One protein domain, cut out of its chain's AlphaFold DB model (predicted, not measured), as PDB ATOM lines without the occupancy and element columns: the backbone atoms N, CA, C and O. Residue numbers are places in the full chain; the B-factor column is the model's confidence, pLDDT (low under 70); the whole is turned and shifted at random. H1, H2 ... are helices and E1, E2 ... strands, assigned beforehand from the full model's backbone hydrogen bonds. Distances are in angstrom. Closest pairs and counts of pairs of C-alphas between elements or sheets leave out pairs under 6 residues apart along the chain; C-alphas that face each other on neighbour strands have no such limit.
ATOM      1  N   ILE A  70      16.329  42.985  26.030       95.62
ATOM      2  CA  ILE A  70      16.285  42.324  24.724       95.62
ATOM      3  C   ILE A  70      15.950  43.360  23.644       95.62
ATOM      4  O   ILE A  70      15.057  44.189  23.833       95.62
ATOM      5  N   ILE A  71      16.671  43.313  22.523       94.44
ATOM      6  CA  ILE A  71      16.350  44.061  21.305       94.44
ATOM      7  C   ILE A  71      15.669  43.119  20.316       94.44
ATOM      8  O   ILE A  71      16.187  42.047  20.018       94.44
ATOM      9  N   GLY A  72      14.545  43.566  19.756       89.81
ATOM     10  CA  GLY A  72      13.778  42.787  18.788       89.81
ATOM     11  C   GLY A  72      12.933  41.700  19.449       89.81
ATOM     12  O   GLY A  72      12.518  41.834  20.601       89.81
ATOM     13  N   GLU A  73      12.643  40.649  18.690       87.56
ATOM     14  CA  GLU A  73      11.902  39.481  19.164       87.56
ATOM     15  C   GLU A  73      12.882  38.405  19.652       87.56
ATOM     16  O   GLU A  73      13.907  38.157  19.020       87.56
ATOM     17  N   SER A  74      12.567  37.773  20.782       93.00
ATOM     18  CA  SER A  74      13.301  36.624  21.309       93.00
ATOM     19  C   SER A  74      12.331  35.682  22.003       93.00
ATOM     20  O   SER A  74      11.470  36.123  22.768       93.00
ATOM     21  N   ASP A  75      12.509  34.386  21.767       94.06
ATOM     22  CA  ASP A  75      11.764  33.329  22.454       94.06
ATOM     23  C   ASP A  75      12.274  33.089  23.887       94.06
ATOM     24  O   ASP A  75      11.665  32.342  24.656       94.06
ATOM     25  N   TYR A  76      13.391  33.720  24.268       95.56
ATOM     26  CA  TYR A  76      14.102  33.448  25.513       95.56
ATOM     27  C   TYR A  76      14.047  34.631  26.485       95.56
ATOM     28  O   TYR A  76      14.157  35.791  26.076       95.56
ATOM     29  N   PRO A  77      13.948  34.363  27.800       95.19
ATOM     30  CA  PRO A  77      13.914  35.416  28.806       95.19
ATOM     31  C   PRO A  77      15.269  36.130  28.933       95.19
ATOM     32  O   PRO A  77      16.280  35.741  28.347       95.19
ATOM     33  N   THR A  78      15.309  37.185  29.740       94.44
ATOM     34  CA  THR A  78      16.560  37.777  30.239       94.44
ATOM     35  C   THR A  78      17.353  36.768  31.081       94.44
ATOM     36  O   THR A  78      16.792  35.824  31.645       94.44
ATOM     37  N   ALA A  79      18.666  36.967  31.174       93.06
ATOM     38  CA  ALA A  79      19.569  36.144  31.963       93.06
ATOM     39  C   ALA A  79      19.149  36.145  33.435       93.06
ATOM     40  O   ALA A  79      19.006  37.191  34.063       93.06
ATOM     41  N   THR A  80      18.960  34.959  33.998       91.81
ATOM     42  CA  THR A  80      18.587  34.777  35.400       91.81
ATOM     43  C   THR A  80      19.838  34.797  36.273       91.81
ATOM     44  O   THR A  80      20.881  34.283  35.876       91.81
ATOM     45  N   VAL A  81      19.747  35.368  37.478       88.75
ATOM     46  CA  VAL A  81      20.826  35.276  38.475       88.75
ATOM     47  C   VAL A  81      20.915  33.830  38.987       88.75
ATOM     48  O   VAL A  81      19.966  33.372  39.630       88.75
ATOM     49  N   PRO A  82      22.033  33.111  38.772       87.00
ATOM     50  CA  PRO A  82      22.202  31.767  39.314       87.00
ATOM     51  C   PRO A  82      22.097  31.777  40.846       87.00
ATOM     52  O   PRO A  82      22.575  32.729  41.470       87.00
ATOM     53  N   PRO A  83      21.567  30.720  41.493       86.69
ATOM     54  CA  PRO A  83      21.412  30.676  42.949       86.69
ATOM     55  C   PRO A  83      22.705  30.974  43.715       86.69
ATOM     56  O   PRO A  83      22.678  31.654  44.738       86.69
ATOM     57  N   ARG A  84      23.856  30.532  43.189       86.12
ATOM     58  CA  ARG A  84      25.173  30.829  43.770       86.12
ATOM     59  C   ARG A  84      25.516  32.311  43.782       86.12
ATOM     60  O   ARG A  84      26.267  32.717  44.654       86.12
ATOM     61  N   LEU A  85      25.007  33.087  42.829       86.50
ATOM     62  CA  LEU A  85      25.247  34.524  42.692       86.50
ATOM     63  C   LEU A  85      24.154  35.372  43.365       86.50
ATOM     64  O   LEU A  85      24.236  36.602  43.369       86.50
ATOM     65  N   ALA A  86      23.133  34.740  43.951       85.88
ATOM     66  CA  ALA A  86      22.022  35.439  44.576       85.88
ATOM     67  C   ALA A  86      22.497  36.329  45.737       85.88
ATOM     68  O   ALA A  86      23.235  35.903  46.624       85.88
ATOM     69  N   GLY A  87      22.060  37.590  45.728       82.06
ATOM     70  CA  GLY A  87      22.422  38.579  46.748       82.06
ATOM     71  C   GLY A  87      23.814  39.198  46.587       82.06
ATOM     72  O   GLY A  87      24.137  40.122  47.331       82.06
ATOM     73  N   MET A  88      24.620  38.754  45.618       86.12
ATOM     74  CA  MET A  88      25.876  39.419  45.281       86.12
ATOM     75  C   MET A  88      25.652  40.606  44.346       86.12
ATOM     76  O   MET A  88      24.800  40.584  43.458       86.12
ATOM     77  N   ASP A  89      26.476  41.636  44.518       85.00
ATOM     78  CA  ASP A  89      26.506  42.811  43.649       85.00
ATOM     79  C   ASP A  89      27.429  42.582  42.437       85.00
ATOM     80  O   ASP A  89      28.459  43.233  42.256       85.00
ATOM     81  N   ILE A  90      27.084  41.569  41.635       87.50
ATOM     82  CA  ILE A  90      27.889  41.129  40.485       87.50
ATOM     83  C   ILE A  90      27.965  42.221  39.416       87.50
ATOM     84  O   ILE A  90      29.028  42.449  38.841       87.50
ATOM     85  N   TYR A  91      26.864  42.937  39.186       88.12
ATOM     86  CA  TYR A  91      26.792  43.957  38.145       88.12
ATOM     87  C   TYR A  91      27.765  45.117  38.383       88.12
ATOM     88  O   TYR A  91      28.488  45.511  37.468       88.12
ATOM     89  N   ASN A  92      27.869  45.625  39.617       90.12
ATOM     90  CA  ASN A  92      28.822  46.695  39.918       90.12
ATOM     91  C   ASN A  92      30.278  46.234  39.771       90.12
ATOM     92  O   ASN A  92      31.115  47.003  39.291       90.12
ATOM     93  N   ALA A  93      30.587  44.984  40.135       91.88
ATOM     94  CA  ALA A  93      31.921  44.415  39.939       91.88
ATOM     95  C   ALA A  93      32.275  44.288  38.448       91.88
ATOM     96  O   ALA A  93      33.365  44.689  38.042       91.88
ATOM     97  N   ILE A  94      31.333  43.808  37.632       94.19
ATOM     98  CA  ILE A  94      31.453  43.730  36.169       94.19
ATOM     99  C   ILE A  94      31.683  45.112  35.569       94.19
ATOM    100  O   ILE A  94      32.628  45.311  34.808       94.19
ATOM    101  N   ASN A  95      30.860  46.088  35.947       95.12
ATOM    102  CA  ASN A  95      30.954  47.441  35.423       95.12
ATOM    103  C   ASN A  95      32.308  48.090  35.753       95.12
ATOM    104  O   ASN A  95      32.941  48.698  34.890       95.12
ATOM    105  N   LYS A  96      32.790  47.906  36.989       95.62
ATOM    106  CA  LYS A  96      34.110  48.385  37.411       95.62
ATOM    107  C   LYS A  96      35.239  47.703  36.638       95.62
ATOM    108  O   LYS A  96      36.133  48.386  36.146       95.62
ATOM    109  N   TYR A  97      35.186  46.380  36.491       96.38
ATOM    110  CA  TYR A  97      36.191  45.637  35.733       96.38
ATOM    111  C   TYR A  97      36.243  46.098  34.271       96.38
ATOM    112  O   TYR A  97      37.316  46.380  33.744       96.38
ATOM    113  N   TYR A  98      35.082  46.254  33.631       96.81
ATOM    114  CA  TYR A  98      34.986  46.780  32.271       96.81
ATOM    115  C   TYR A  98      35.603  48.179  32.151       96.81
ATOM    116  O   TYR A  98      36.357  48.456  31.218       96.81
ATOM    117  N   GLN A  99      35.339  49.061  33.116       96.75
ATOM    118  CA  GLN A  99      35.905  50.406  33.126       96.75
ATOM    119  C   GLN A  99      37.442  50.393  33.190       96.75
ATOM    120  O   GLN A  99      38.074  51.147  32.446       96.75
ATOM    121  N   GLU A 100      38.016  49.547  34.049       96.44
ATOM    122  CA  GLU A 100      39.452  49.500  34.360       96.44
ATOM    123  C   GLU A 100      40.285  48.713  33.336       96.44
ATOM    124  O   GLU A 100      41.460  49.032  33.140       96.44
ATOM    125  N   HIS A 101      39.703  47.704  32.680       96.56
ATOM    126  CA  HIS A 101      40.459  46.730  31.882       96.56
ATOM    127  C   HIS A 101      40.181  46.757  30.378       96.56
ATOM    128  O   HIS A 101      40.994  46.232  29.618       96.56
ATOM    129  N   TYR A 102      39.084  47.373  29.931       97.38
ATOM    130  CA  TYR A 102      38.779  47.465  28.505       97.38
ATOM    131  C   TYR A 102      39.347  48.754  27.910       97.38
ATOM    132  O   TYR A 102      39.133  49.861  28.415       97.38
ATOM    133  N   SER A 103      40.055  48.613  26.796       96.62
ATOM    134  CA  SER A 103      40.548  49.717  25.978       96.62
ATOM    135  C   SER A 103      39.405  50.478  25.303       96.62
ATOM    136  O   SER A 103      38.283  49.988  25.165       96.62
ATOM    137  N   GLN A 104      39.692  51.693  24.833       96.56
ATOM    138  CA  GLN A 104      38.691  52.499  24.136       96.56
ATOM    139  C   GLN A 104      38.193  51.830  22.846       96.56
ATOM    140  O   GLN A 104      37.006  51.934  22.536       96.56
ATOM    141  N   ASP A 105      39.063  51.124  22.122       96.12
ATOM    142  CA  ASP A 105      38.695  50.420  20.889       96.12
ATOM    143  C   ASP A 105      37.725  49.270  21.181       96.12
ATOM    144  O   ASP A 105      36.706  49.128  20.507       96.12
ATOM    145  N   GLU A 106      37.974  48.506  22.247       96.31
ATOM    146  CA  GLU A 106      37.069  47.444  22.707       96.31
ATOM    147  C   GLU A 106      35.729  48.006  23.168       96.31
ATOM    148  O   GLU A 106      34.678  47.465  22.830       96.31
ATOM    149  N   LYS A 107      35.740  49.125  23.898       96.94
ATOM    150  CA  LYS A 107      34.501  49.795  24.302       96.94
ATOM    151  C   LYS A 107      33.705  50.255  23.083       96.94
ATOM    152  O   LYS A 107      32.506  50.008  23.003       96.94
ATOM    153  N   THR A 108      34.378  50.868  22.112       96.31
ATOM    154  CA  THR A 108      33.761  51.395  20.885       96.31
ATOM    155  C   THR A 108      33.183  50.278  20.016       96.31
ATOM    156  O   THR A 108      32.092  50.438  19.471       96.31
ATOM    157  N   ALA A 109      33.847  49.117  19.950       95.56
ATOM    158  CA  ALA A 109      33.349  47.952  19.221       95.56
ATOM    159  C   ALA A 109      31.959  47.502  19.701       95.56
ATOM    160  O   ALA A 109      31.188  46.976  18.908       95.56
ATOM    161  N   ASN A 110      31.612  47.753  20.966       97.44
ATOM    162  CA  ASN A 110      30.337  47.356  21.563       97.44
ATOM    163  C   ASN A 110      29.278  48.471  21.579       97.44
ATOM    164  O   ASN A 110      28.168  48.242  22.043       97.44
ATOM    165  N   GLN A 111      29.581  49.676  21.089       97.00
ATOM    166  CA  GLN A 111      28.666  50.832  21.146       97.00
ATOM    167  C   GLN A 111      27.753  50.967  19.923       97.00
ATOM    168  O   GLN A 111      26.887  51.838  19.894       97.00
ATOM    169  N   SER A 112      27.945  50.124  18.908       96.19
ATOM    170  CA  SER A 112      27.092  50.093  17.719       96.19
ATOM    171  C   SER A 112      26.206  48.858  17.741       96.19
ATOM    172  O   SER A 112      26.718  47.748  17.890       96.19
ATOM    173  N   GLU A 113      24.906  49.056  17.549       97.38
ATOM    174  CA  GLU A 113      23.933  47.982  17.347       97.38
ATOM    175  C   GLU A 113      24.354  47.053  16.199       97.38
ATOM    176  O   GLU A 113      24.871  47.513  15.178       97.38
ATOM    177  N   ILE A 114      24.164  45.746  16.383       97.19
ATOM    178  CA  ILE A 114      24.391  44.730  15.354       97.19
ATOM    179  C   ILE A 114      23.104  44.604  14.546       97.19
ATOM    180  O   ILE A 114      22.012  44.495  15.107       97.19
ATOM    181  N   SER A 115      23.215  44.626  13.220       96.50
ATOM    182  CA  SER A 115      22.029  44.531  12.375       96.50
ATOM    183  C   SER A 115      21.393  43.139  12.446       96.50
ATOM    184  O   SER A 115      22.078  42.127  12.597       96.50
ATOM    185  N   ALA A 116      20.074  43.065  12.244       96.00
ATOM    186  CA  ALA A 116      19.356  41.788  12.197       96.00
ATOM    187  C   ALA A 116      19.940  40.812  11.155       96.00
ATOM    188  O   ALA A 116      20.023  39.615  11.410       96.00
ATOM    189  N   ASN A 117      20.418  41.326  10.015       97.06
ATOM    190  CA  ASN A 117      21.068  40.510   8.987       97.06
ATOM    191  C   ASN A 117      22.399  39.914   9.468       97.06
ATOM    192  O   ASN A 117      22.718  38.778   9.123       97.06
ATOM    193  N   GLU A 118      23.188  40.660  10.247       97.38
ATOM    194  CA  GLU A 118      24.443  40.160  10.824       97.38
ATOM    195  C   GLU A 118      24.187  39.113  11.912       97.38
ATOM    196  O   GLU A 118      24.875  38.094  11.933       97.38
ATOM    197  N   LEU A 119      23.173  39.316  12.765       97.88
ATOM    198  CA  LEU A 119      22.756  38.328  13.769       97.88
ATOM    199  C   LEU A 119      22.249  37.040  13.107       97.88
ATOM    200  O   LEU A 119      22.673  35.949  13.487       97.88
ATOM    201  N   GLN A 120      21.419  37.159  12.067       97.69
ATOM    202  CA  GLN A 120      20.957  36.009  11.290       97.69
ATOM    203  C   GLN A 120      22.124  35.287  10.602       97.69
ATOM    204  O   GLN A 120      22.211  34.064  10.671       97.69
ATOM    205  N   SER A 121      23.050  36.031   9.988       98.19
ATOM    206  CA  SER A 121      24.242  35.445   9.364       98.19
ATOM    207  C   SER A 121      25.097  34.695  10.388       98.19
ATOM    208  O   SER A 121      25.565  33.595  10.102       98.19
ATOM    209  N   LEU A 122      25.272  35.244  11.595       98.38
ATOM    210  CA  LEU A 122      25.968  34.554  12.680       98.38
ATOM    211  C   LEU A 122      25.239  33.264  13.086       98.38
ATOM    212  O   LEU A 122      25.876  32.220  13.204       98.38
ATOM    213  N   GLN A 123      23.916  33.307  13.253       98.38
ATOM    214  CA  GLN A 123      23.129  32.112  13.567       98.38
ATOM    215  C   GLN A 123      23.288  31.027  12.498       98.38
ATOM    216  O   GLN A 123      23.457  29.853  12.825       98.38
ATOM    217  N   GLU A 124      23.255  31.406  11.221       98.12
ATOM    218  CA  GLU A 124      23.454  30.486  10.102       98.12
ATOM    219  C   GLU A 124      24.869  29.898  10.095       98.12
ATOM    220  O   GLU A 124      25.014  28.695   9.889       98.12
ATOM    221  N   VAL A 125      25.906  30.699  10.359       97.81
ATOM    222  CA  VAL A 125      27.289  30.209  10.489       97.81
ATOM    223  C   VAL A 125      27.386  29.171  11.604       97.81
ATOM    224  O   VAL A 125      27.886  28.073  11.365       97.81
ATOM    225  N   LEU A 126      26.859  29.476  12.793       98.19
ATOM    226  CA  LEU A 126      26.922  28.570  13.940       98.19
ATOM    227  C   LEU A 126      26.126  27.280  13.691       98.19
ATOM    228  O   LEU A 126      26.632  26.192  13.951       98.19
ATOM    229  N   ASN A 127      24.919  27.364  13.128       97.81
ATOM    230  CA  ASN A 127      24.080  26.186  12.887       97.81
ATOM    231  C   ASN A 127      24.522  25.343  11.681       97.81
ATOM    232  O   ASN A 127      24.256  24.143  11.649       97.81
ATOM    233  N   ASN A 128      25.227  25.929  10.711       97.25
ATOM    234  CA  ASN A 128      25.814  25.189   9.591       97.25
ATOM    235  C   ASN A 128      27.237  24.689   9.888       97.25
ATOM    236  O   ASN A 128      27.797  23.925   9.096       97.25
ATOM    237  N   HIS A 129      27.836  25.100  11.008       96.94
ATOM    238  CA  HIS A 129      29.151  24.628  11.411       96.94
ATOM    239  C   HIS A 129      29.092  23.135  11.765       96.94
ATOM    240  O   HIS A 129      28.284  22.697  12.584       96.94
ATOM    241  N   SER A 130      29.993  22.344  11.174       93.75
ATOM    242  CA  SER A 130      29.955  20.871  11.211       93.75
ATOM    243  C   SER A 130      29.989  20.265  12.616       93.75
ATOM    244  O   SER A 130      29.517  19.149  12.813       93.75
ATOM    245  N   GLN A 131      30.552  20.988  13.587       92.50
ATOM    246  CA  GLN A 131      30.584  20.564  14.986       92.50
ATOM    247  C   GLN A 131      29.358  21.038  15.774       92.50
ATOM    248  O   GLN A 131      28.901  20.317  16.652       92.50
ATOM    249  N   LEU A 132      28.822  22.224  15.467       95.06
ATOM    250  CA  LEU A 132      27.809  22.907  16.286       95.06
ATOM    251  C   LEU A 132      26.373  22.640  15.827       95.06
ATOM    252  O   LEU A 132      25.445  22.892  16.591       95.06
ATOM    253  N   SER A 133      26.172  22.099  14.623       92.38
ATOM    254  CA  SER A 133      24.847  21.936  14.009       92.38
ATOM    255  C   SER A 133      23.835  21.180  14.874       92.38
ATOM    256  O   SER A 133      22.637  21.404  14.764       92.38
ATOM    257  N   ASN A 134      24.299  20.294  15.760       93.12
ATOM    258  CA  ASN A 134      23.429  19.520  16.651       93.12
ATOM    259  C   ASN A 134      22.930  20.311  17.872       93.12
ATOM    260  O   ASN A 134      22.033  19.837  18.566       93.12
ATOM    261  N   LEU A 135      23.500  21.488  18.149       95.44
ATOM    262  CA  LEU A 135      23.085  22.340  19.263       95.44
ATOM    263  C   LEU A 135      21.884  23.220  18.912       95.44
ATOM    264  O   LEU A 135      21.162  23.605  19.823       95.44
ATOM    265  N   ASN A 136      21.639  23.488  17.621       95.25
ATOM    266  CA  ASN A 136      20.539  24.332  17.133       95.25
ATOM    267  C   ASN A 136      20.472  25.687  17.857       95.25
ATOM    268  O   ASN A 136      19.449  26.045  18.440       95.25
ATOM    269  N   VAL A 137      21.583  26.421  17.871       97.38
ATOM    270  CA  VAL A 137      21.684  27.676  18.619       97.38
ATOM    271  C   VAL A 137      20.762  28.752  18.045       97.38
ATOM    272  O   VAL A 137      20.532  28.826  16.835       97.38
ATOM    273  N   SER A 138      20.278  29.621  18.925       98.12
ATOM    274  CA  SER A 138      19.588  30.861  18.573       98.12
ATOM    275  C   SER A 138      20.511  32.046  18.833       98.12
ATOM    276  O   SER A 138      21.288  32.025  19.787       98.12
ATOM    277  N   VAL A 139      20.429  33.091  18.015       98.31
ATOM    278  CA  VAL A 139      21.202  34.324  18.205       98.31
ATOM    279  C   VAL A 139      20.248  35.504  18.259       98.31
ATOM    280  O   VAL A 139      19.514  35.763  17.309       98.31
ATOM    281  N   ASP A 140      20.290  36.239  19.362       97.75
ATOM    282  CA  ASP A 140      19.621  37.527  19.502       97.75
ATOM    283  C   ASP A 140      20.599  38.592  20.016       97.75
ATOM    284  O   ASP A 140      21.822  38.406  20.006       97.75
ATOM    285  N   GLN A 141      20.075  39.752  20.404       97.56
ATOM    286  CA  GLN A 141      20.872  40.839  20.948       97.56
ATOM    287  C   GLN A 141      20.224  41.414  22.197       97.56
ATOM    288  O   GLN A 141      19.006  41.590  22.284       97.56
ATOM    289  N   VAL A 142      21.078  41.798  23.141       97.81
ATOM    290  CA  VAL A 142      20.686  42.542  24.330       97.81
ATOM    291  C   VAL A 142      21.476  43.840  24.456       97.81
ATOM    292  O   VAL A 142      22.581  43.981  23.924       97.81
ATOM    293  N   THR A 143      20.923  44.789  25.206       97.56
ATOM    294  CA  THR A 143      21.646  45.970  25.690       97.56
ATOM    295  C   THR A 143      21.864  45.911  27.184       97.56
ATOM    296  O   THR A 143      20.958  45.512  27.911       97.56
ATOM    297  N   MET A 144      22.996  46.435  27.641       95.50
ATOM    298  CA  MET A 144      23.254  46.745  29.052       95.50
ATOM    299  C   MET A 144      24.042  48.053  29.178       95.50
ATOM    300  O   MET A 144      24.462  48.626  28.170       95.50
ATOM    301  N   THR A 145      24.211  48.558  30.402       96.00
ATOM    302  CA  THR A 145      24.933  49.819  30.648       96.00
ATOM    303  C   THR A 145      26.295  49.557  31.280       96.00
ATOM    304  O   THR A 145      26.386  49.339  32.484       96.00
ATOM    305  N   LEU A 146      27.368  49.646  30.499       96.06
ATOM    306  CA  LEU A 146      28.739  49.498  30.995       96.06
ATOM    307  C   LEU A 146      29.507  50.816  30.857       96.06
ATOM    308  O   LEU A 146      29.448  51.471  29.820       96.06
ATOM    309  N   ASP A 147      30.225  51.214  31.907       95.88
ATOM    310  CA  ASP A 147      30.953  52.486  32.020       95.88
ATOM    311  C   ASP A 147      30.066  53.701  31.673       95.88
ATOM    312  O   ASP A 147      30.469  54.633  30.982       95.88
ATOM    313  N   GLY A 148      28.796  53.647  32.098       94.88
ATOM    314  CA  GLY A 148      27.792  54.679  31.821       94.88
ATOM    315  C   GLY A 148      27.294  54.733  30.372       94.88
ATOM    316  O   GLY A 148      26.488  55.604  30.055       94.88
ATOM    317  N   GLN A 149      27.734  53.817  29.507       97.00
ATOM    318  CA  GLN A 149      27.360  53.761  28.097       97.00
ATOM    319  C   GLN A 149      26.494  52.545  27.790       97.00
ATOM    320  O   GLN A 149      26.667  51.472  28.367       97.00
ATOM    321  N   THR A 150      25.572  52.699  26.840       97.44
ATOM    322  CA  THR A 150      24.837  51.558  26.285       97.44
ATOM    323  C   THR A 150      25.775  50.725  25.422       97.44
ATOM    324  O   THR A 150      26.408  51.247  24.503       97.44
ATOM    325  N   VAL A 151      25.849  49.431  25.718       97.94
ATOM    326  CA  VAL A 151      26.569  48.444  24.911       97.94
ATOM    327  C   VAL A 151      25.586  47.450  24.303       97.94
ATOM    328  O   VAL A 151      24.590  47.103  24.937       97.94
ATOM    329  N   TYR A 152      25.879  46.998  23.088       98.06
ATOM    330  CA  TYR A 152      25.090  46.052  22.306       98.06
ATOM    331  C   TYR A 152      25.843  44.731  22.227       98.06
ATOM    332  O   TYR A 152      26.956  44.676  21.698       98.06
ATOM    333  N   ILE A 153      25.244  43.682  22.782       98.06
ATOM    334  CA  ILE A 153      25.892  42.388  22.963       98.06
ATOM    335  C   ILE A 153      25.064  41.329  22.228       98.06
ATOM    336  O   ILE A 153      23.889  41.151  22.565       98.06
ATOM    337  N   PRO A 154      25.646  40.618  21.247       98.12
ATOM    338  CA  PRO A 154      25.028  39.435  20.679       98.12
ATOM    339  C   PRO A 154      24.983  38.356  21.760       98.12
ATOM    340  O   PRO A 154      25.977  38.081  22.446       98.12
ATOM    341  N   ARG A 155      23.817  37.745  21.913       98.12
ATOM    342  CA  ARG A 155      23.580  36.675  22.867       98.12
ATOM    343  C   ARG A 155      23.267  35.404  22.094       98.12
ATOM    344  O   ARG A 155      22.296  35.315  21.349       98.12
ATOM    345  N   ILE A 156      24.152  34.432  22.264       98.56
ATOM    346  CA  ILE A 156      24.090  33.119  21.641       98.56
ATOM    347  C   ILE A 156      23.495  32.178  22.670       98.56
ATOM    348  O   ILE A 156      24.026  32.018  23.773       98.56
ATOM    349  N   ILE A 157      22.370  31.589  22.309       98.62
ATOM    350  CA  ILE A 157      21.533  30.805  23.198       98.62
ATOM    351  C   ILE A 157      21.566  29.367  22.723       98.62
ATOM    352  O   ILE A 157      21.125  29.043  21.620       98.62
ATOM    353  N   VAL A 158      22.081  28.500  23.582       98.19
ATOM    354  CA  VAL A 158      22.026  27.058  23.397       98.19
ATOM    355  C   VAL A 158      20.717  26.572  24.046       98.19
ATOM    356  O   VAL A 158      20.555  26.743  25.259       98.19
ATOM    357  N   PRO A 159      19.762  26.001  23.284       97.31
ATOM    358  CA  PRO A 159      18.410  25.669  23.754       97.31
ATOM    359  C   PRO A 159      18.360  24.381  24.597       97.31
ATOM    360  O   PRO A 159      17.508  23.515  24.410       97.31
ATOM    361  N   MET A 160      19.320  24.218  25.501       96.88
ATOM    362  CA  MET A 160      19.409  23.131  26.467       96.88
ATOM    363  C   MET A 160      20.313  23.554  27.625       96.88
ATOM    364  O   MET A 160      21.037  24.548  27.543       96.88
ATOM    365  N   THR A 161      20.317  22.769  28.698       96.12
ATOM    366  CA  THR A 161      21.207  23.014  29.837       96.12
ATOM    367  C   THR A 161      22.675  22.834  29.446       96.12
ATOM    368  O   THR A 161      23.009  22.045  28.557       96.12
ATOM    369  N   TYR A 162      23.575  23.512  30.161       95.56
ATOM    370  CA  TYR A 162      25.020  23.375  29.957       95.56
ATOM    371  C   TYR A 162      25.484  21.916  30.047       95.56
ATOM    372  O   TYR A 162      26.236  21.440  29.201       95.56
ATOM    373  N   ALA A 163      24.975  21.160  31.025       94.75
ATOM    374  CA  ALA A 163      25.312  19.748  31.180       94.75
ATOM    375  C   ALA A 163      24.898  18.902  29.960       94.75
ATOM    376  O   ALA A 163      25.665  18.042  29.527       94.75
ATOM    377  N   ALA A 164      23.715  19.150  29.386       95.44
ATOM    378  CA  ALA A 164      23.245  18.446  28.192       95.44
ATOM    379  C   ALA A 164      24.054  18.831  26.943       95.44
ATOM    380  O   ALA A 164      24.429  17.965  26.146       95.44
ATOM    381  N   ALA A 165      24.388  20.113  26.804       96.06
ATOM    382  CA  ALA A 165      25.224  20.586  25.712       96.06
ATOM    383  C   ALA A 165      26.630  19.982  25.774       96.06
ATOM    384  O   ALA A 165      27.103  19.465  24.769       96.06
ATOM    385  N   GLN A 166      27.256  19.927  26.954       94.31
ATOM    386  CA  GLN A 166      28.579  19.317  27.132       94.31
ATOM    387  C   GLN A 166      28.585  17.799  26.891       94.31
ATOM    388  O   GLN A 166      29.614  17.249  26.504       94.31
ATOM    389  N   GLN A 167      27.459  17.106  27.089       94.38
ATOM    390  CA  GLN A 167      27.316  15.698  26.693       94.38
ATOM    391  C   GLN A 167      27.168  15.529  25.177       94.38
ATOM    392  O   GLN A 167      27.646  14.542  24.621       94.38
ATOM    393  N   THR A 168      26.507  16.480  24.515       93.19
ATOM    394  CA  THR A 168      26.280  16.467  23.064       93.19
ATOM    395  C   THR A 168      27.546  16.848  22.300       93.19
ATOM    396  O   THR A 168      27.927  16.180  21.339       93.19
ATOM    397  N   LEU A 169      28.208  17.913  22.745       93.12
ATOM    398  CA  LEU A 169      29.441  18.442  22.193       93.12
ATOM    399  C   LEU A 169      30.283  19.057  23.326       93.12
ATOM    400  O   LEU A 169      30.015  20.184  23.755       93.12
ATOM    401  N   PRO A 170      31.301  18.332  23.816       93.19
ATOM    402  CA  PRO A 170      32.238  18.870  24.792       93.19
ATOM    403  C   PRO A 170      32.941  20.123  24.272       93.19
ATOM    404  O   PRO A 170      33.308  20.196  23.100       93.19
ATOM    405  N   ASP A 171      33.149  21.079  25.174       91.38
ATOM    406  CA  ASP A 171      33.849  22.346  24.921       91.38
ATOM    407  C   ASP A 171      33.234  23.182  23.784       91.38
ATOM    408  O   ASP A 171      33.928  23.955  23.119       91.38
ATOM    409  N   ASN A 172      31.917  23.057  23.576       94.75
ATOM    410  CA  ASN A 172      31.219  23.765  22.503       94.75
ATOM    411  C   ASN A 172      31.359  25.295  22.595       94.75
ATOM    412  O   ASN A 172      31.437  25.954  21.558       94.75
ATOM    413  N   ASP A 173      31.488  25.838  23.812       95.94
ATOM    414  CA  ASP A 173      31.701  27.266  24.054       95.94
ATOM    415  C   ASP A 173      32.905  27.804  23.278       95.94
ATOM    416  O   ASP A 173      32.845  28.903  22.735       95.94
ATOM    417  N   LEU A 174      33.994  27.032  23.184       94.56
ATOM    418  CA  LEU A 174      35.201  27.470  22.488       94.56
ATOM    419  C   LEU A 174      34.926  27.685  20.999       94.56
ATOM    420  O   LEU A 174      35.306  28.721  20.453       94.56
ATOM    421  N   THR A 175      34.251  26.727  20.362       95.75
ATOM    422  CA  THR A 175      33.885  26.819  18.945       95.75
ATOM    423  C   THR A 175      32.858  27.928  18.721       95.75
ATOM    424  O   THR A 175      32.981  28.696  17.770       95.75
ATOM    425  N   ILE A 176      31.873  28.079  19.615       97.69
ATOM    426  CA  ILE A 176      30.902  29.178  19.540       97.69
ATOM    427  C   ILE A 176      31.624  30.529  19.600       97.69
ATOM    428  O   ILE A 176      31.388  31.386  18.746       97.69
ATOM    429  N   LEU A 177      32.528  30.727  20.565       97.06
ATOM    430  CA  LEU A 177      33.292  31.969  20.700       97.06
ATOM    431  C   LEU A 177      34.172  32.224  19.472       97.06
ATOM    432  O   LEU A 177      34.157  33.336  18.947       97.06
ATOM    433  N   SER A 178      34.901  31.216  18.979       95.44
ATOM    434  CA  SER A 178      35.817  31.399  17.849       95.44
ATOM    435  C   SER A 178      35.095  31.806  16.568       95.44
ATOM    436  O   SER A 178      35.543  32.730  15.887       95.44
ATOM    437  N   GLU A 179      33.965  31.170  16.256       96.94
ATOM    438  CA  GLU A 179      33.169  31.514  15.073       96.94
ATOM    439  C   GLU A 179      32.531  32.900  15.227       96.94
ATOM    440  O   GLU A 179      32.607  33.744  14.332       96.94
ATOM    441  N   SER A 180      31.982  33.190  16.407       97.38
ATOM    442  CA  SER A 180      31.298  34.459  16.669       97.38
ATOM    443  C   SER A 180      32.230  35.654  16.598       97.38
ATOM    444  O   SER A 180      31.905  36.666  15.979       97.38
ATOM    445  N   MET A 181      33.417  35.543  17.187       95.25
ATOM    446  CA  MET A 181      34.392  36.624  17.151       95.25
ATOM    447  C   MET A 181      35.107  36.734  15.795       95.25
ATOM    448  O   MET A 181      35.621  37.802  15.461       95.25
ATOM    449  N   THR A 182      35.129  35.662  14.992       96.50
ATOM    450  CA  THR A 182      35.550  35.726  13.582       96.50
ATOM    451  C   THR A 182      34.558  36.549  12.762       96.50
ATOM    452  O   THR A 182      34.969  37.391  11.966       96.50
ATOM    453  N   GLN A 183      33.258  36.352  12.995       96.31
ATOM    454  CA  GLN A 183      32.192  37.040  12.271       96.31
ATOM    455  C   GLN A 183      31.997  38.496  12.724       96.31
ATOM    456  O   GLN A 183      31.784  39.377  11.894       96.31
ATOM    457  N   LEU A 184      32.049  38.757  14.033       96.12
ATOM    458  CA  LEU A 184      31.669  40.045  14.630       96.12
ATOM    459  C   LEU A 184      32.857  40.882  15.130       96.12
ATOM    460  O   LEU A 184      32.671  42.010  15.597       96.12
ATOM    461  N   GLY A 185      34.079  40.356  15.032       94.62
ATOM    462  CA  GLY A 185      35.291  41.006  15.523       94.62
ATOM    463  C   GLY A 185      35.422  40.962  17.049       94.62
ATOM    464  O   GLY A 185      34.847  40.114  17.726       94.62
ATOM    465  N   ASN A 186      36.204  41.893  17.610       93.31
ATOM    466  CA  ASN A 186      36.501  41.945  19.048       93.31
ATOM    467  C   ASN A 186      35.371  42.588  19.881       93.31
ATOM    468  O   ASN A 186      35.595  43.526  20.649       93.31
ATOM    469  N   ARG A 187      34.143  42.104  19.694       95.75
ATOM    470  CA  ARG A 187      32.980  42.457  20.512       95.75
ATOM    471  C   ARG A 187      32.880  41.533  21.722       95.75
ATOM    472  O   ARG A 187      33.410  40.423  21.716       95.75
ATOM    473  N   LEU A 188      32.194  42.001  22.757       97.88
ATOM    474  CA  LEU A 188      31.685  41.136  23.813       97.88
ATOM    475  C   LEU A 188      30.674  40.172  23.193       97.88
ATOM    476  O   LEU A 188      29.782  40.610  22.478       97.88
ATOM    477  N   ILE A 189      30.797  38.887  23.495       98.38
ATOM    478  CA  ILE A 189      29.875  37.825  23.104       98.38
ATOM    479  C   ILE A 189      29.308  37.217  24.383       98.38
ATOM    480  O   ILE A 189      30.073  36.851  25.281       98.38
ATOM    481  N   MET A 190      27.982  37.116  24.470       98.44
ATOM    482  CA  MET A 190      27.303  36.425  25.562       98.44
ATOM    483  C   MET A 190      26.922  35.013  25.118       98.44
ATOM    484  O   MET A 190      26.226  34.859  24.119       98.44
ATOM    485  N   ILE A 191      27.332  33.995  25.874       98.38
ATOM    486  CA  ILE A 191      26.863  32.614  25.694       98.38
ATOM    487  C   ILE A 191      26.001  32.235  26.886       98.38
ATOM    488  O   ILE A 191      26.427  32.329  28.044       98.38
ATOM    489  N   ALA A 192      24.787  31.795  26.580       97.69
ATOM    490  CA  ALA A 192      23.803  31.381  27.553       97.69
ATOM    491  C   ALA A 192      23.185  30.028  27.206       97.69
ATOM    492  O   ALA A 192      23.020  29.668  26.043       97.69
ATOM    493  N   TYR A 193      22.799  29.313  28.254       97.62
ATOM    494  CA  TYR A 193      22.167  28.005  28.186       97.62
ATOM    495  C   TYR A 193      20.771  28.097  28.772       97.62
ATOM    496  O   TYR A 193      20.582  28.645  29.864       97.62
ATOM    497  N   TYR A 194      19.799  27.592  28.025       97.50
ATOM    498  CA  TYR A 194      18.399  27.666  28.396       97.50
ATOM    499  C   TYR A 194      17.922  26.359  29.026       97.50
ATOM    500  O   TYR A 194      17.996  25.292  28.415       97.50
ATOM    501  N   ASP A 195      17.409  26.453  30.248       96.19
ATOM    502  CA  ASP A 195      16.691  25.366  30.894       96.19
ATOM    503  C   ASP A 195      15.195  25.486  30.585       96.19
ATOM    504  O   ASP A 195      14.497  26.358  31.107       96.19
ATOM    505  N   GLU A 196      14.701  24.596  29.727       94.62
ATOM    506  CA  GLU A 196      13.293  24.536  29.329       94.62
ATOM    507  C   GLU A 196      12.366  24.137  30.488       94.62
ATOM    508  O   GLU A 196      11.209  24.563  30.517       94.62
ATOM    509  N   ALA A 197      12.849  23.339  31.448       94.44
ATOM    510  CA  ALA A 197      12.051  22.879  32.581       94.44
ATOM    511  C   ALA A 197      11.830  24.009  33.591       94.44
ATOM    512  O   ALA A 197      10.698  24.241  34.018       94.44
ATOM    513  N   ASP A 198      12.896  24.746  33.906       92.62
ATOM    514  CA  ASP A 198      12.854  25.844  34.876       92.62
ATOM    515  C   ASP A 198      12.560  27.209  34.233       92.62
ATOM    516  O   ASP A 198      12.356  28.200  34.936       92.62
ATOM    517  N   LYS A 199      12.510  27.275  32.895       93.38
ATOM    518  CA  LYS A 199      12.331  28.505  32.107       93.38
ATOM    519  C   LYS A 199      13.369  29.574  32.449       93.38
ATOM    520  O   LYS A 199      13.066  30.767  32.446       93.38
ATOM    521  N   THR A 200      14.602  29.147  32.716       94.06
ATOM    522  CA  THR A 200      15.713  30.035  33.082       94.06
ATOM    523  C   THR A 200      16.774  30.075  31.997       94.06
ATOM    524  O   THR A 200      17.040  29.089  31.314       94.06
ATOM    525  N   LEU A 201      17.390  31.242  31.840       95.75
ATOM    526  CA  LEU A 201      18.517  31.437  30.940       95.75
ATOM    527  C   LEU A 201      19.760  31.746  31.773       95.75
ATOM    528  O   LEU A 201      19.831  32.800  32.406       95.75
ATOM    529  N   THR A 202      20.735  30.842  31.772       95.38
ATOM    530  CA  THR A 202      21.967  30.984  32.558       95.38
ATOM    531  C   THR A 202      23.117  31.380  31.649       95.38
ATOM    532  O   THR A 202      23.444  30.667  30.703       95.38
ATOM    533  N   VAL A 203      23.750  32.514  31.940       96.12
ATOM    534  CA  VAL A 203      24.919  32.988  31.191       96.12
ATOM    535  C   VAL A 203      26.167  32.304  31.733       96.12
ATOM    536  O   VAL A 203      26.424  32.356  32.933       96.12
ATOM    537  N   TYR A 204      26.943  31.682  30.846       96.00
ATOM    538  CA  TYR A 204      28.223  31.055  31.190       96.00
ATOM    539  C   TYR A 204      29.410  31.911  30.786       96.00
ATOM    540  O   TYR A 204      30.406  31.932  31.506       96.00
ATOM    541  N   HIS A 205      29.282  32.670  29.697       97.06
ATOM    542  CA  HIS A 205      30.346  33.540  29.208       97.06
ATOM    543  C   HIS A 205      29.795  34.900  28.814       97.06
ATOM    544  O   HIS A 205      28.772  34.996  28.142       97.06
ATOM    545  N   LEU A 206      30.519  35.944  29.197       97.31
ATOM    546  CA  LEU A 206      30.461  37.267  28.593       97.31
ATOM    547  C   LEU A 206      31.908  37.713  28.394       97.31
ATOM    548  O   LEU A 206      32.603  38.042  29.356       97.31
ATOM    549  N   THR A 207      32.401  37.643  27.162       97.06
ATOM    550  CA  THR A 207      33.835  37.804  26.876       97.06
ATOM    551  C   THR A 207      34.072  38.362  25.484       97.06
ATOM    552  O   THR A 207      33.250  38.182  24.593       97.06
ATOM    553  N   ASN A 208      35.217  39.004  25.284       94.88
ATOM    554  CA  ASN A 208      35.771  39.292  23.961       94.88
ATOM    555  C   ASN A 208      37.080  38.488  23.761       94.88
ATOM    556  O   ASN A 208      37.357  37.572  24.542       94.88
ATOM    557  N   TRP A 209      37.885  38.797  22.735       89.56
ATOM    558  CA  TRP A 209      39.142  38.078  22.458       89.56
ATOM    559  C   TRP A 209      40.218  38.253  23.534       89.56
ATOM    560  O   TRP A 209      41.144  37.446  23.617       89.56
ATOM    561  N   THR A 210      40.165  39.342  24.293       90.06
ATOM    562  CA  THR A 210      41.287  39.816  25.113       90.06
ATOM    563  C   THR A 210      41.039  39.627  26.599       90.06
ATOM    564  O   THR A 210      41.958  39.248  27.321       90.06
ATOM    565  N   ASN A 211      39.813  39.878  27.058       92.12
ATOM    566  CA  ASN A 211      39.461  39.934  28.465       92.12
ATOM    567  C   ASN A 211      38.082  39.294  28.701       92.12
ATOM    568  O   ASN A 211      37.078  39.805  28.201       92.12
ATOM    569  N   PRO A 212      37.969  38.238  29.522       94.94
ATOM    570  CA  PRO A 212      36.667  37.781  29.988       94.94
ATOM    571  C   PRO A 212      36.075  38.809  30.953       94.94
ATOM    572  O   PRO A 212      36.716  39.200  31.926       94.94
ATOM    573  N   LEU A 213      34.848  39.254  30.684       96.06
ATOM    574  CA  LEU A 213      34.118  40.152  31.578       96.06
ATOM    575  C   LEU A 213      33.375  39.366  32.661       96.06
ATOM    576  O   LEU A 213      33.309  39.786  33.815       96.06
ATOM    577  N   PHE A 214      32.825  38.213  32.289       95.25
ATOM    578  CA  PHE A 214      32.178  37.295  33.208       95.25
ATOM    579  C   PHE A 214      32.314  35.857  32.711       95.25
ATOM    580  O   PHE A 214      32.139  35.566  31.526       95.25
ATOM    581  N   THR A 215      32.588  34.955  33.649       93.62
ATOM    582  CA  THR A 215      32.549  33.513  33.426       93.62
ATOM    583  C   THR A 215      31.862  32.864  34.613       93.62
ATOM    584  O   THR A 215      32.193  33.154  35.765       93.62
ATOM    585  N   TYR A 216      30.925  31.968  34.333       92.50
ATOM    586  CA  TYR A 216      30.261  31.151  35.332       92.50
ATOM    587  C   TYR A 216      30.670  29.691  35.176       92.50
ATOM    588  O   TYR A 216      30.894  29.194  34.074       92.50
TER     589      TYR A 216
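What this domain is: This is residues 70 to 216 of the 220 residues of an uncharacterized protein of Aerococcaceae bacterium zg-1292 (UniProt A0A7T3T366). What shape does the model show? One strongly twisted sheet of five strands has the helices H3 and H5 packed side by side over one face, with the short H4 near the end of E3, while H1 and H2 only graze the sheet, H1 reaching from the end of E1 to E5. What parts lie along the printed part? Its 147 residues hold five named helices and five named strands in the order H1 H2 H3 E1 E2 H4 H5 E3 E4 E5, of mixed class, and the sheet is mixed too, in the order E1 E2 E3 E4 E5, with E2 and E3 parallel and the other neighbours antiparallel. How large is it? It is compact, with a radius of gyration of the C-alphas of 14.6 A and spans of 38 by 35 by 28 A.

How they stand to each other: What comes first? Residues 70 to 71 pair antiparallel with residues 141 to 142 of the edge strand E1, residues 138 to 146. H1, residues 90 to 101, only grazes the sheet, and its closest C-alphas to E5, residues 212 to 215, are those of Ile 94 and Leu 213, 6.4 A apart. H2, residues 104 to 109, only grazes the sheet with residues 107 to 109, and is apart from H1. Where does the next helix stand? H3, residues 116 to 128, is over E1 at a height over the sheet of 8.3 A, slantwise to the strands, with the C-alphas of Gln 123 and Val 139 closest at 5.5 A. With residues 122 to 126 alone it touches H5, residues 172 to 184, which runs opposite ways at a steep tilt of 39 degrees on the same face; their closest C-alphas, of Leu 122 and Ser 180, are 6.7 A apart. How do the strands pair? E1 and E2, residues 149 to 158, form an antiparallel hairpin, with N 142 and O 153 at 2.9 A, and E2 is parallel to E3, residues 189 to 195, with N 192 and O 156 at 2.9 A. E3, E4, residues 200 to 207, and E5 form a meander, each strand the antiparallel neighbour of the one before, with N 193 and O 202 at 2.9 A and N 206 and O 214 at 2.9 A. What joins E2 to E3? H4, residues 162 to 168, and H5 lie between these parallel strands in a strand-helix-strand unit with a right-handed crossover; H3, H4 and H5 on one face of the sheet make two layers. H4 and H5 are close but not clearly touching, about perpendicular at 84 degrees, with the C-alphas of Gln 166 and Asn 172 closest at 6.9 A. In H1, H2, H3, H4 and H5 every O i to N i+4 pair is within hydrogen-bond range.

Where its parts are: Where do the helices run? H1 begins at C-alpha 90, (27.889, 41.129, 40.485), and is 16.2 A long from first to last C-alpha; H2 measures 8.6 A, H3 18.0 A, H4 9.8 A and H5 18.1 A. How long are the strands? E1 measures 24.2 A, E2 27.6 A from C-alpha 149 at (27.360, 53.761, 28.097), E3 19.7 A, E4 20.7 A and E5 6.9 A, ending at C-alpha 215, (32.549, 33.513, 33.426).

The domain as a whole: How far does it reach? The two C-alphas farthest apart, of Gln 104 and Ala 197, are 40.7 A apart. Are there cuts or long links? The printed part has no cut, and no link between named elements is long, but residues 70 to 89 hold no named element. How confident is the model? The mean pLDDT of the printed part is 95.1, and no printed residue is under 70.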